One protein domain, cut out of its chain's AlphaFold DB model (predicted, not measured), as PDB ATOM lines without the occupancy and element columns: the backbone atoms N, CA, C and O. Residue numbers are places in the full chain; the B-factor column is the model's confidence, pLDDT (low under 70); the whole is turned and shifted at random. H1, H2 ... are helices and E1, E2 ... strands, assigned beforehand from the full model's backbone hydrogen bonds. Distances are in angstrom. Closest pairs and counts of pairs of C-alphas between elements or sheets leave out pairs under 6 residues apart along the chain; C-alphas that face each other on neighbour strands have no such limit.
ATOM      1  N   ASP A  30     304.997 237.493 230.962       87.56
ATOM      2  CA  ASP A  30     303.918 238.119 230.204       87.56
ATOM      3  C   ASP A  30     304.240 239.598 229.946       87.56
ATOM      4  O   ASP A  30     304.179 240.416 230.864       87.56
ATOM      5  N   TYR A  31     304.544 239.934 228.693       86.44
ATOM      6  CA  TYR A  31     304.761 241.307 228.217       86.44
ATOM      7  C   TYR A  31     303.465 241.974 227.724       86.44
ATOM      8  O   TYR A  31     303.495 242.842 226.850       86.44
ATOM      9  N   SER A  32     302.311 241.572 228.264       88.62
ATOM     10  CA  SER A  32     301.032 242.222 227.990       88.62
ATOM     11  C   SER A  32     301.069 243.729 228.273       88.62
ATOM     12  O   SER A  32     301.951 244.266 228.957       88.62
ATOM     13  N   SER A  33     300.067 244.440 227.747       87.88
ATOM     14  CA  SER A  33     299.915 245.877 227.982       87.88
ATOM     15  C   SER A  33     299.835 246.207 229.472       87.88
ATOM     16  O   SER A  33     300.396 247.211 229.889       87.88
ATOM     17  N   GLN A  34     299.214 245.346 230.284       86.56
ATOM     18  CA  GLN A  34     299.098 245.550 231.726       86.56
ATOM     19  C   GLN A  34     300.464 245.526 232.421       86.56
ATOM     20  O   GLN A  34     300.785 246.467 233.148       86.56
ATOM     21  N   THR A  35     301.286 244.498 232.169       84.81
ATOM     22  CA  THR A  35     302.650 244.415 232.721       84.81
ATOM     23  C   THR A  35     303.497 245.594 232.257       84.81
ATOM     24  O   THR A  35     304.173 246.237 233.058       84.81
ATOM     25  N   THR A  36     303.415 245.921 230.966       87.81
ATOM     26  CA  THR A  36     304.184 247.020 230.375       87.81
ATOM     27  C   THR A  36     303.804 248.369 230.984       87.81
ATOM     28  O   THR A  36     304.688 249.155 231.325       87.81
ATOM     29  N   THR A  37     302.511 248.641 231.170       89.69
ATOM     30  CA  THR A  37     302.034 249.860 231.840       89.69
ATOM     31  C   THR A  37     302.520 249.923 233.281       89.69
ATOM     32  O   THR A  37     303.069 250.945 233.672       89.69
ATOM     33  N   PHE A  38     302.414 248.828 234.039       88.19
ATOM     34  CA  PHE A  38     302.900 248.786 235.418       88.19
ATOM     35  C   PHE A  38     304.394 249.131 235.517       88.19
ATOM     36  O   PHE A  38     304.781 249.987 236.311       88.19
ATOM     37  N   VAL A  39     305.234 248.516 234.678       88.19
ATOM     38  CA  VAL A  39     306.675 248.810 234.657       88.19
ATOM     39  C   VAL A  39     306.930 250.273 234.287       88.19
ATOM     40  O   VAL A  39     307.711 250.947 234.959       88.19
ATOM     41  N   ASN A  40     306.237 250.798 233.275       90.94
ATOM     42  CA  ASN A  40     306.373 252.199 232.873       90.94
ATOM     43  C   ASN A  40     305.941 253.176 233.975       90.94
ATOM     44  O   ASN A  40     306.588 254.210 234.148       90.94
ATOM     45  N   ASP A  41     304.896 252.860 234.739       91.00
ATOM     46  CA  ASP A  41     304.418 253.687 235.851       91.00
ATOM     47  C   ASP A  41     305.438 253.720 236.999       91.00
ATOM     48  O   ASP A  41     305.718 254.787 237.562       91.00
ATOM     49  N   VAL A  42     306.056 252.575 237.312       88.94
ATOM     50  CA  VAL A  42     307.141 252.485 238.304       88.94
ATOM     51  C   VAL A  42     308.360 253.289 237.845       88.94
ATOM     52  O   VAL A  42     308.860 254.130 238.597       88.94
ATOM     53  N   VAL A  43     308.806 253.108 236.598       89.50
ATOM     54  CA  VAL A  43     309.949 253.848 236.029       89.50
ATOM     55  C   VAL A  43     309.667 255.352 235.984       89.50
ATOM     56  O   VAL A  43     310.525 256.158 236.348       89.50
ATOM     57  N   SER A  44     308.443 255.746 235.628       90.75
ATOM     58  CA  SER A  44     308.004 257.147 235.646       90.75
ATOM     59  C   SER A  44     308.002 257.727 237.059       90.75
ATOM     60  O   SER A  44     308.417 258.868 237.264       90.75
ATOM     61  N   SER A  45     307.592 256.941 238.054       90.81
ATOM     62  CA  SER A  45     307.629 257.343 239.464       90.81
ATOM     63  C   SER A  45     309.064 257.563 239.947       90.81
ATOM     64  O   SER A  45     309.346 258.583 240.579       90.81
ATOM     65  N   ILE A  46     309.992 256.675 239.578       87.31
ATOM     66  CA  ILE A  46     311.428 256.835 239.857       87.31
ATOM     67  C   ILE A  46     311.966 258.106 239.195       87.31
ATOM     68  O   ILE A  46     312.611 258.921 239.855       87.31
ATOM     69  N   HIS A  47     311.659 258.316 237.914       89.88
ATOM     70  CA  HIS A  47     312.057 259.519 237.185       89.88
ATOM     71  C   HIS A  47     311.537 260.796 237.866       89.88
ATOM     72  O   HIS A  47     312.284 261.761 238.043       89.88
ATOM     73  N   ASN A  48     310.285 260.796 238.324       91.19
ATOM     74  CA  ASN A  48     309.704 261.924 239.047       91.19
ATOM     75  C   ASN A  48     310.422 262.186 240.373       91.19
ATOM     76  O   ASN A  48     310.770 263.334 240.647       91.19
ATOM     77  N   ILE A  49     310.713 261.144 241.159       90.00
ATOM     78  CA  ILE A  49     311.469 261.268 242.416       90.00
ATOM     79  C   ILE A  49     312.859 261.854 242.148       90.00
ATOM     80  O   ILE A  49     313.242 262.828 242.796       90.00
ATOM     81  N   ILE A  50     313.584 261.342 241.151       87.62
ATOM     82  CA  ILE A  50     314.904 261.858 240.755       87.62
ATOM     83  C   ILE A  50     314.832 263.349 240.397       87.62
ATOM     84  O   ILE A  50     315.707 264.126 240.785       87.62
ATOM     85  N   ASN A  51     313.770 263.775 239.713       89.19
ATOM     86  CA  ASN A  51     313.583 265.174 239.335       89.19
ATOM     87  C   ASN A  51     313.317 266.113 240.520       89.19
ATOM     88  O   ASN A  51     313.602 267.311 240.405       89.19
ATOM     89  N   THR A  52     312.831 265.595 241.652       90.94
ATOM     90  CA  THR A  52     312.687 266.383 242.891       90.94
ATOM     91  C   THR A  52     314.017 266.641 243.601       90.94
ATOM     92  O   THR A  52     314.110 267.591 244.379       90.94
ATOM     93  N   ILE A  53     315.059 265.848 243.320       87.94
ATOM     94  CA  ILE A  53     316.372 266.009 243.952       87.94
ATOM     95  C   ILE A  53     317.020 267.310 243.445       87.94
ATOM     96  O   ILE A  53     317.133 267.502 242.228       87.94
ATOM     97  N   PRO A  54     317.464 268.215 244.338       87.56
ATOM     98  CA  PRO A  54     318.121 269.450 243.935       87.56
ATOM     99  C   PRO A  54     319.410 269.196 243.151       87.56
ATOM    100  O   PRO A  54     320.241 268.368 243.530       87.56
ATOM    101  N   PRO A  83     320.356 263.014 235.912       87.25
ATOM    102  CA  PRO A  83     320.653 262.303 234.681       87.25
ATOM    103  C   PRO A  83     320.007 263.030 233.493       87.25
ATOM    104  O   PRO A  83     318.985 263.696 233.634       87.25
ATOM    105  N   LYS A  84     320.618 262.898 232.316       87.88
ATOM    106  CA  LYS A  84     320.062 263.366 231.041       87.88
ATOM    107  C   LYS A  84     318.919 262.477 230.565       87.88
ATOM    108  O   LYS A  84     317.995 262.984 229.941       87.88
ATOM    109  N   ALA A  85     319.009 261.176 230.835       88.00
ATOM    110  CA  ALA A  85     318.003 260.197 230.452       88.00
ATOM    111  C   ALA A  85     317.832 259.123 231.532       88.00
ATOM    112  O   ALA A  85     318.773 258.803 232.268       88.00
ATOM    113  N   VAL A  86     316.615 258.589 231.607       89.75
ATOM    114  CA  VAL A  86     316.235 257.434 232.422       89.75
ATOM    115  C   VAL A  86     315.579 256.434 231.482       89.75
ATOM    116  O   VAL A  86     314.551 256.746 230.884       89.75
ATOM    117  N   GLU A  87     316.197 255.273 231.314       90.25
ATOM    118  CA  GLU A  87     315.825 254.302 230.282       90.25
ATOM    119  C   GLU A  87     315.663 252.909 230.880       90.25
ATOM    120  O   GLU A  87     316.315 252.567 231.863       90.25
ATOM    121  N   ILE A  88     314.799 252.092 230.283       90.81
ATOM    122  CA  ILE A  88     314.685 250.679 230.646       90.81
ATOM    123  C   ILE A  88     315.756 249.904 229.881       90.81
ATOM    124  O   ILE A  88     315.878 250.036 228.663       90.81
ATOM    125  N   GLY A  89     316.516 249.092 230.603       89.31
ATOM    126  CA  GLY A  89     317.621 248.297 230.093       89.31
ATOM    127  C   GLY A  89     317.502 246.814 230.436       89.31
ATOM    128  O   GLY A  89     316.454 246.307 230.846       89.31
ATOM    129  N   GLY A  90     318.617 246.111 230.244       88.38
ATOM    130  CA  GLY A  90     318.764 244.710 230.628       88.38
ATOM    131  C   GLY A  90     317.842 243.748 229.878       88.38
ATOM    132  O   GLY A  90     317.335 244.036 228.791       88.38
ATOM    133  N   SER A  91     317.625 242.577 230.477       90.06
ATOM    134  CA  SER A  91     316.838 241.495 229.874       90.06
ATOM    135  C   SER A  91     315.385 241.891 229.614       90.06
ATOM    136  O   SER A  91     314.774 241.378 228.678       90.06
ATOM    137  N   TYR A  92     314.823 242.813 230.402       90.50
ATOM    138  CA  TYR A  92     313.454 243.286 230.198       90.50
ATOM    139  C   TYR A  92     313.318 244.082 228.895       90.50
ATOM    140  O   TYR A  92     312.391 243.827 228.127       90.50
ATOM    141  N   ALA A  93     314.268 244.978 228.598       90.75
ATOM    142  CA  ALA A  93     314.253 245.792 227.380       90.75
ATOM    143  C   ALA A  93     314.302 244.955 226.088       90.75
ATOM    144  O   ALA A  93     313.727 245.344 225.075       90.75
ATOM    145  N   ILE A  94     314.948 243.785 226.137       91.69
ATOM    146  CA  ILE A  94     315.041 242.835 225.014       91.69
ATOM    147  C   ILE A  94     314.036 241.673 225.107       91.69
ATOM    148  O   ILE A  94     314.152 240.706 224.359       91.69
ATOM    149  N   GLN A  95     313.065 241.750 226.021       89.62
ATOM    150  CA  GLN A  95     312.006 240.753 226.231       89.62
ATOM    151  C   GLN A  95     312.499 239.321 226.518       89.62
ATOM    152  O   GLN A  95     311.900 238.335 226.092       89.62
ATOM    153  N   CYS A  96     313.606 239.206 227.252       89.31
ATOM    154  CA  CYS A  96     314.269 237.938 227.573       89.31
ATOM    155  C   CYS A  96     314.269 237.627 229.085       89.31
ATOM    156  O   CYS A  96     315.161 236.934 229.573       89.31
ATOM    157  N   VAL A  97     313.305 238.154 229.850       88.88
ATOM    158  CA  VAL A  97     313.135 237.829 231.279       88.88
ATOM    159  C   VAL A  97     312.332 236.542 231.430       88.88
ATOM    160  O   VAL A  97     311.346 236.318 230.724       88.88
ATOM    161  N   VAL A  98     312.742 235.712 232.387       88.19
ATOM    162  CA  VAL A  98     312.098 234.440 232.719       88.19
ATOM    163  C   VAL A  98     311.674 234.424 234.186       88.19
ATOM    164  O   VAL A  98     312.353 234.977 235.042       88.19
ATOM    165  N   LYS A  99     310.533 233.802 234.475       85.44
ATOM    166  CA  LYS A  99     310.009 233.571 235.829       85.44
ATOM    167  C   LYS A  99     310.868 232.538 236.582       85.44
ATOM    168  O   LYS A  99     311.515 231.712 235.938       85.44
ATOM    169  N   PRO A 100     310.818 232.500 237.928       80.31
ATOM    170  CA  PRO A 100     310.004 233.338 238.819       80.31
ATOM    171  C   PRO A 100     310.623 234.705 239.130       80.31
ATOM    172  O   PRO A 100     309.902 235.602 239.558       80.31
ATOM    173  N   ASP A 101     311.925 234.866 238.905       79.69
ATOM    174  CA  ASP A 101     312.664 236.063 239.290       79.69
ATOM    175  C   ASP A 101     312.630 237.098 238.165       79.69
ATOM    176  O   ASP A 101     313.337 236.999 237.161       79.69
ATOM    177  N   VAL A 102     311.778 238.107 238.332       81.12
ATOM    178  CA  VAL A 102     311.648 239.198 237.369       81.12
ATOM    179  C   VAL A 102     312.500 240.358 237.844       81.12
ATOM    180  O   VAL A 102     312.228 240.929 238.895       81.12
ATOM    181  N   ASN A 103     313.501 240.722 237.047       84.81
ATOM    182  CA  ASN A 103     314.290 241.926 237.256       84.81
ATOM    183  C   ASN A 103     314.123 242.894 236.076       84.81
ATOM    184  O   ASN A 103     314.202 242.488 234.910       84.81
ATOM    185  N   VAL A 104     313.913 244.170 236.386       87.12
ATOM    186  CA  VAL A 104     313.900 245.272 235.422       87.12
ATOM    187  C   VAL A 104     315.067 246.196 235.728       87.12
ATOM    188  O   VAL A 104     315.096 246.843 236.773       87.12
ATOM    189  N   ASP A 105     316.010 246.292 234.798       88.31
ATOM    190  CA  ASP A 105     317.120 247.229 234.921       88.31
ATOM    191  C   ASP A 105     316.703 248.608 234.409       88.31
ATOM    192  O   ASP A 105     316.132 248.747 233.328       88.31
ATOM    193  N   VAL A 106     317.015 249.643 235.180       88.31
ATOM    194  CA  VAL A 106     316.790 251.045 234.834       88.31
ATOM    195  C   VAL A 106     318.140 251.740 234.743       88.31
ATOM    196  O   VAL A 106     318.917 251.762 235.696       88.31
ATOM    197  N   PHE A 107     318.438 252.316 233.587       87.81
ATOM    198  CA  PHE A 107     319.670 253.041 233.319       87.81
ATOM    199  C   PHE A 107     319.478 254.533 233.567       87.81
ATOM    200  O   PHE A 107     318.634 255.185 232.957       87.81
ATOM    201  N   LEU A 108     320.303 255.085 234.453       87.06
ATOM    202  CA  LEU A 108     320.426 256.516 234.707       87.06
ATOM    203  C   LEU A 108     321.649 257.040 233.955       87.06
ATOM    204  O   LEU A 108     322.793 256.828 234.373       87.06
ATOM    205  N   VAL A 109     321.412 257.740 232.849       83.88
ATOM    206  CA  VAL A 109     322.466 258.215 231.944       83.88
ATOM    207  C   VAL A 109     322.810 259.660 232.278       83.88
ATOM    208  O   VAL A 109     321.977 260.552 232.131       83.88
ATOM    209  N   ARG A 110     324.043 259.930 232.722       72.12
ATOM    210  CA  ARG A 110     324.486 261.297 233.081       72.12
ATOM    211  C   ARG A 110     325.261 261.982 231.949       72.12
ATOM    212  O   ARG A 110     325.022 263.151 231.657       72.12
ATOM    213  N   CYS A 111     326.175 261.253 231.309       64.31
ATOM    214  CA  CYS A 111     326.973 261.631 230.133       64.31
ATOM    215  C   CYS A 111     327.314 260.354 229.344       64.31
ATOM    216  O   CYS A 111     327.101 259.266 229.869       64.31
ATOM    217  N   GLU A 112     327.869 260.474 228.133       56.28
ATOM    218  CA  GLU A 112     328.168 259.319 227.257       56.28
ATOM    219  C   GLU A 112     329.017 258.220 227.924       56.28
ATOM    220  O   GLU A 112     328.908 257.062 227.546       56.28
ATOM    221  N   CYS A 113     329.804 258.551 228.952       51.47
ATOM    222  CA  CYS A 113     330.680 257.607 229.657       51.47
ATOM    223  C   CYS A 113     330.236 257.314 231.097       51.47
ATOM    224  O   CYS A 113     331.068 256.953 231.918       51.47
ATOM    225  N   LEU A 114     328.986 257.602 231.481       59.56
ATOM    226  CA  LEU A 114     328.542 257.312 232.845       59.56
ATOM    227  C   LEU A 114     327.076 256.899 232.910       59.56
ATOM    228  O   LEU A 114     326.168 257.737 232.834       59.56
ATOM    229  N   ILE A 115     326.889 255.604 233.137       63.59
ATOM    230  CA  ILE A 115     325.599 254.952 233.333       63.59
ATOM    231  C   ILE A 115     325.603 254.365 234.744       63.59
ATOM    232  O   ILE A 115     326.554 253.673 235.098       63.59
ATOM    233  N   CYS A 116     324.576 254.668 235.545       71.56
ATOM    234  CA  CYS A 116     324.254 253.902 236.752       71.56
ATOM    235  C   CYS A 116     323.072 252.993 236.432       71.56
ATOM    236  O   CYS A 116     322.076 253.450 235.876       71.56
ATOM    237  N   VAL A 117     323.198 251.720 236.780       71.00
ATOM    238  CA  VAL A 117     322.110 250.744 236.687       71.00
ATOM    239  C   VAL A 117     321.365 250.726 238.016       71.00
ATOM    240  O   VAL A 117     321.993 250.853 239.060       71.00
ATOM    241  N   VAL A 118     320.045 250.609 237.980       75.12
ATOM    242  CA  VAL A 118     319.192 250.323 239.134       75.12
ATOM    243  C   VAL A 118     318.337 249.128 238.751       75.12
ATOM    244  O   VAL A 118     317.491 249.242 237.871       75.12
ATOM    245  N   SER A 119     318.574 247.984 239.378       74.12
ATOM    246  CA  SER A 119     317.762 246.782 239.184       74.12
ATOM    247  C   SER A 119     316.538 246.835 240.099       74.12
ATOM    248  O   SER A 119     316.658 247.225 241.260       74.12
ATOM    249  N   ILE A 120     315.367 246.493 239.568       74.38
ATOM    250  CA  ILE A 120     314.105 246.359 240.300       74.38
ATOM    251  C   ILE A 120     313.698 244.895 240.209       74.38
ATOM    252  O   ILE A 120     313.217 244.448 239.166       74.38
ATOM    253  N   SER A 121     313.889 244.159 241.299       71.25
ATOM    254  CA  SER A 121     313.509 242.751 241.390       71.25
ATOM    255  C   SER A 121     312.104 242.588 241.974       71.25
ATOM    256  O   SER A 121     311.647 243.407 242.766       71.25
ATOM    257  N   GLY A 122     311.399 241.529 241.587       65.38
ATOM    258  CA  GLY A 122     310.108 241.161 242.156       65.38
ATOM    259  C   GLY A 122     309.895 239.654 242.089       65.38
ATOM    260  O   GLY A 122     309.981 239.055 241.018       65.38
ATOM    261  N   ARG A 123     309.586 239.037 243.238       56.34
ATOM    262  CA  ARG A 123     309.316 237.588 243.355       56.34
ATOM    263  C   ARG A 123     307.824 237.221 243.321       56.34
ATOM    264  O   ARG A 123     307.492 236.040 243.307       56.34
ATOM    265  N   ASN A 124     306.909 238.197 243.329       47.16
ATOM    266  CA  ASN A 124     305.457 237.959 243.331       47.16
ATOM    267  C   ASN A 124     304.679 239.221 242.893       47.16
ATOM    268  O   ASN A 124     304.998 240.300 243.392       47.16
ATOM    269  N   PRO A 125     303.605 239.133 242.079       46.88
ATOM    270  CA  PRO A 125     302.801 240.290 241.641       46.88
ATOM    271  C   PRO A 125     302.046 241.045 242.762       46.88
ATOM    272  O   PRO A 125     301.287 241.964 242.470       46.88
ATOM    273  N   GLY A 126     302.231 240.670 244.035       42.81
ATOM    274  CA  GLY A 126     301.615 241.311 245.204       42.81
ATOM    275  C   GLY A 126     302.590 241.879 246.244       42.81
ATOM    276  O   GLY A 126     302.130 242.481 247.210       42.81
ATOM    277  N   LEU A 127     303.907 241.704 246.075       37.56
ATOM    278  CA  LEU A 127     304.933 242.323 246.923       37.56
ATOM    279  C   LEU A 127     305.955 243.025 246.027       37.56
ATOM    280  O   LEU A 127     306.792 242.385 245.395       37.56
ATOM    281  N   THR A 128     305.865 244.350 245.965       46.56
ATOM    282  CA  THR A 128     306.876 245.208 245.343       46.56
ATOM    283  C   THR A 128     308.017 245.433 246.333       46.56
ATOM    284  O   THR A 128     308.132 246.515 246.911       46.56
ATOM    285  N   ASP A 129     308.836 244.412 246.570       46.31
ATOM    286  CA  ASP A 129     310.114 244.613 247.256       46.31
ATOM    287  C   ASP A 129     311.088 245.223 246.241       46.31
ATOM    288  O   ASP A 129     311.700 244.524 245.442       46.31
ATOM    289  N   ILE A 130     311.166 246.558 246.203       49.25
ATOM    290  CA  ILE A 130     312.122 247.277 245.350       49.25
ATOM    291  C   ILE A 130     313.501 247.169 246.004       49.25
ATOM    292  O   ILE A 130     313.905 248.034 246.785       49.25
ATOM    293  N   ASP A 131     314.225 246.107 245.680       49.94
ATOM    294  CA  ASP A 131     315.622 245.953 246.071       49.94
ATOM    295  C   ASP A 131     316.524 246.646 245.043       49.94
ATOM    296  O   ASP A 131     316.714 246.154 243.934       49.94
ATOM    297  N   ILE A 132     317.108 247.796 245.407       52.00
ATOM    298  CA  ILE A 132     318.187 248.419 244.623       52.00
ATOM    299  C   ILE A 132     319.454 247.589 244.850       52.00
ATOM    300  O   ILE A 132     320.232 247.851 245.771       52.00
ATOM    301  N   GLU A 133     319.649 246.557 244.033       45.78
ATOM    302  CA  GLU A 133     320.726 245.585 244.267       45.78
ATOM    303  C   GLU A 133     322.121 246.101 243.884       45.78
ATOM    304  O   GLU A 133     323.124 245.659 244.451       45.78
ATOM    305  N   LYS A 134     322.229 247.045 242.940       50.72
ATOM    306  CA  LYS A 134     323.536 247.473 242.421       50.72
ATOM    307  C   LYS A 134     323.448 248.822 241.725       50.72
ATOM    308  O   LYS A 134     322.553 248.998 240.919       50.72
ATOM    309  N   CYS A 135     324.392 249.730 241.986       49.16
ATOM    310  CA  CYS A 135     324.699 250.861 241.101       49.16
ATOM    311  C   CYS A 135     326.144 250.691 240.640       49.16
ATOM    312  O   CYS A 135     327.089 250.912 241.400       49.16
ATOM    313  N   GLU A 136     326.309 250.228 239.408       54.59
ATOM    314  CA  GLU A 136     327.613 250.097 238.767       54.59
ATOM    315  C   GLU A 136     327.898 251.339 237.940       54.59
ATOM    316  O   GLU A 136     327.018 251.840 237.247       54.59
ATOM    317  N   ILE A 137     329.127 251.839 238.032       56.38
ATOM    318  CA  ILE A 137     329.593 252.973 237.247       56.38
ATOM    319  C   ILE A 137     330.460 252.428 236.121       56.38
ATOM    320  O   ILE A 137     331.603 252.031 236.347       56.38
ATOM    321  N   TYR A 138     329.917 252.444 234.913       50.75
ATOM    322  CA  TYR A 138     330.666 252.143 233.699       50.75
ATOM    323  C   TYR A 138     331.358 253.427 233.233       50.75
ATOM    324  O   TYR A 138     330.674 254.440 233.083       50.75
ATOM    325  N   LYS A 139     332.691 253.400 233.104       49.31
ATOM    326  CA  LYS A 139     333.535 254.487 232.574       49.31
ATOM    327  C   LYS A 139     333.960 254.182 231.147       49.31
ATOM    328  O   LYS A 139     334.280 253.000 230.897       49.31
TER     329      LYS A 139
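AT A GLANCE: This is residues 30 to 54 and 83 to 139 of the 139 residues of the protein "Nrap-like protein" of Artemisia annua (UniProt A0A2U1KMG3). A strongly twisted sheet of three strands, E1, E2 and E3, has the long helix H1 slantwise over one face and the four-residue helix H2 on the opposite face. After E3 a tail without named elements, residues 123 to 139, folds back past that edge strand. The printed part has 82 residues, with two named helices and three named strands in the order H1, E1, H2, E2, E3; the sheet's order is E1, E2, E3, antiparallel, and the class is mixed. It is compact, with a radius of gyration of the C-alphas of 12.9 A and spans of 33 by 26 by 22 A.

IN THESE COORDINATES: H1, residues 33 to 52, begins at C-alpha 33 (299.915, 245.877, 227.982) and is 28.4 A long. E1 is residues 85 to 89, and H2 is residues 90 to 93. E2, residues 102 to 111, measures 28.1 A. E3, residues 114 to 122, measures 26.2 A and ends at C-alpha 122 (310.108, 241.161, 242.156).

HOW THE PARTS SIT: H1 is on the sheet at a height of 9.5 A, over E2 and only just over E1, where 3 of its C-alphas fall. Its closest C-alphas to E1 are His 47 and Val 86, 6.7 A. On the local plane it stands at 37 degrees to E2. E1 and E2 are antiparallel, with N 107 and O 87 2.7 A apart, within hydrogen-bond range. E2 and E3 form a hairpin, with N 106 and O 118 at 2.8 A. H2's closest C-alphas to E2 are Gly 90 and Asp 105, 5.2 A. In H1 every O i to N i+4 pair is within range; H2 is too short for one.

THE WHOLE: Residues 55 to 82 are not printed, and C-alphas 54 and 83 are 12.0 A apart across the cut. Residues 137 to 138 pair antiparallel with residues 115 to 116 of E3. Of the links printed whole, none is long. Confidence is low, under 70, at residues 111 to 115 and 122 to 139.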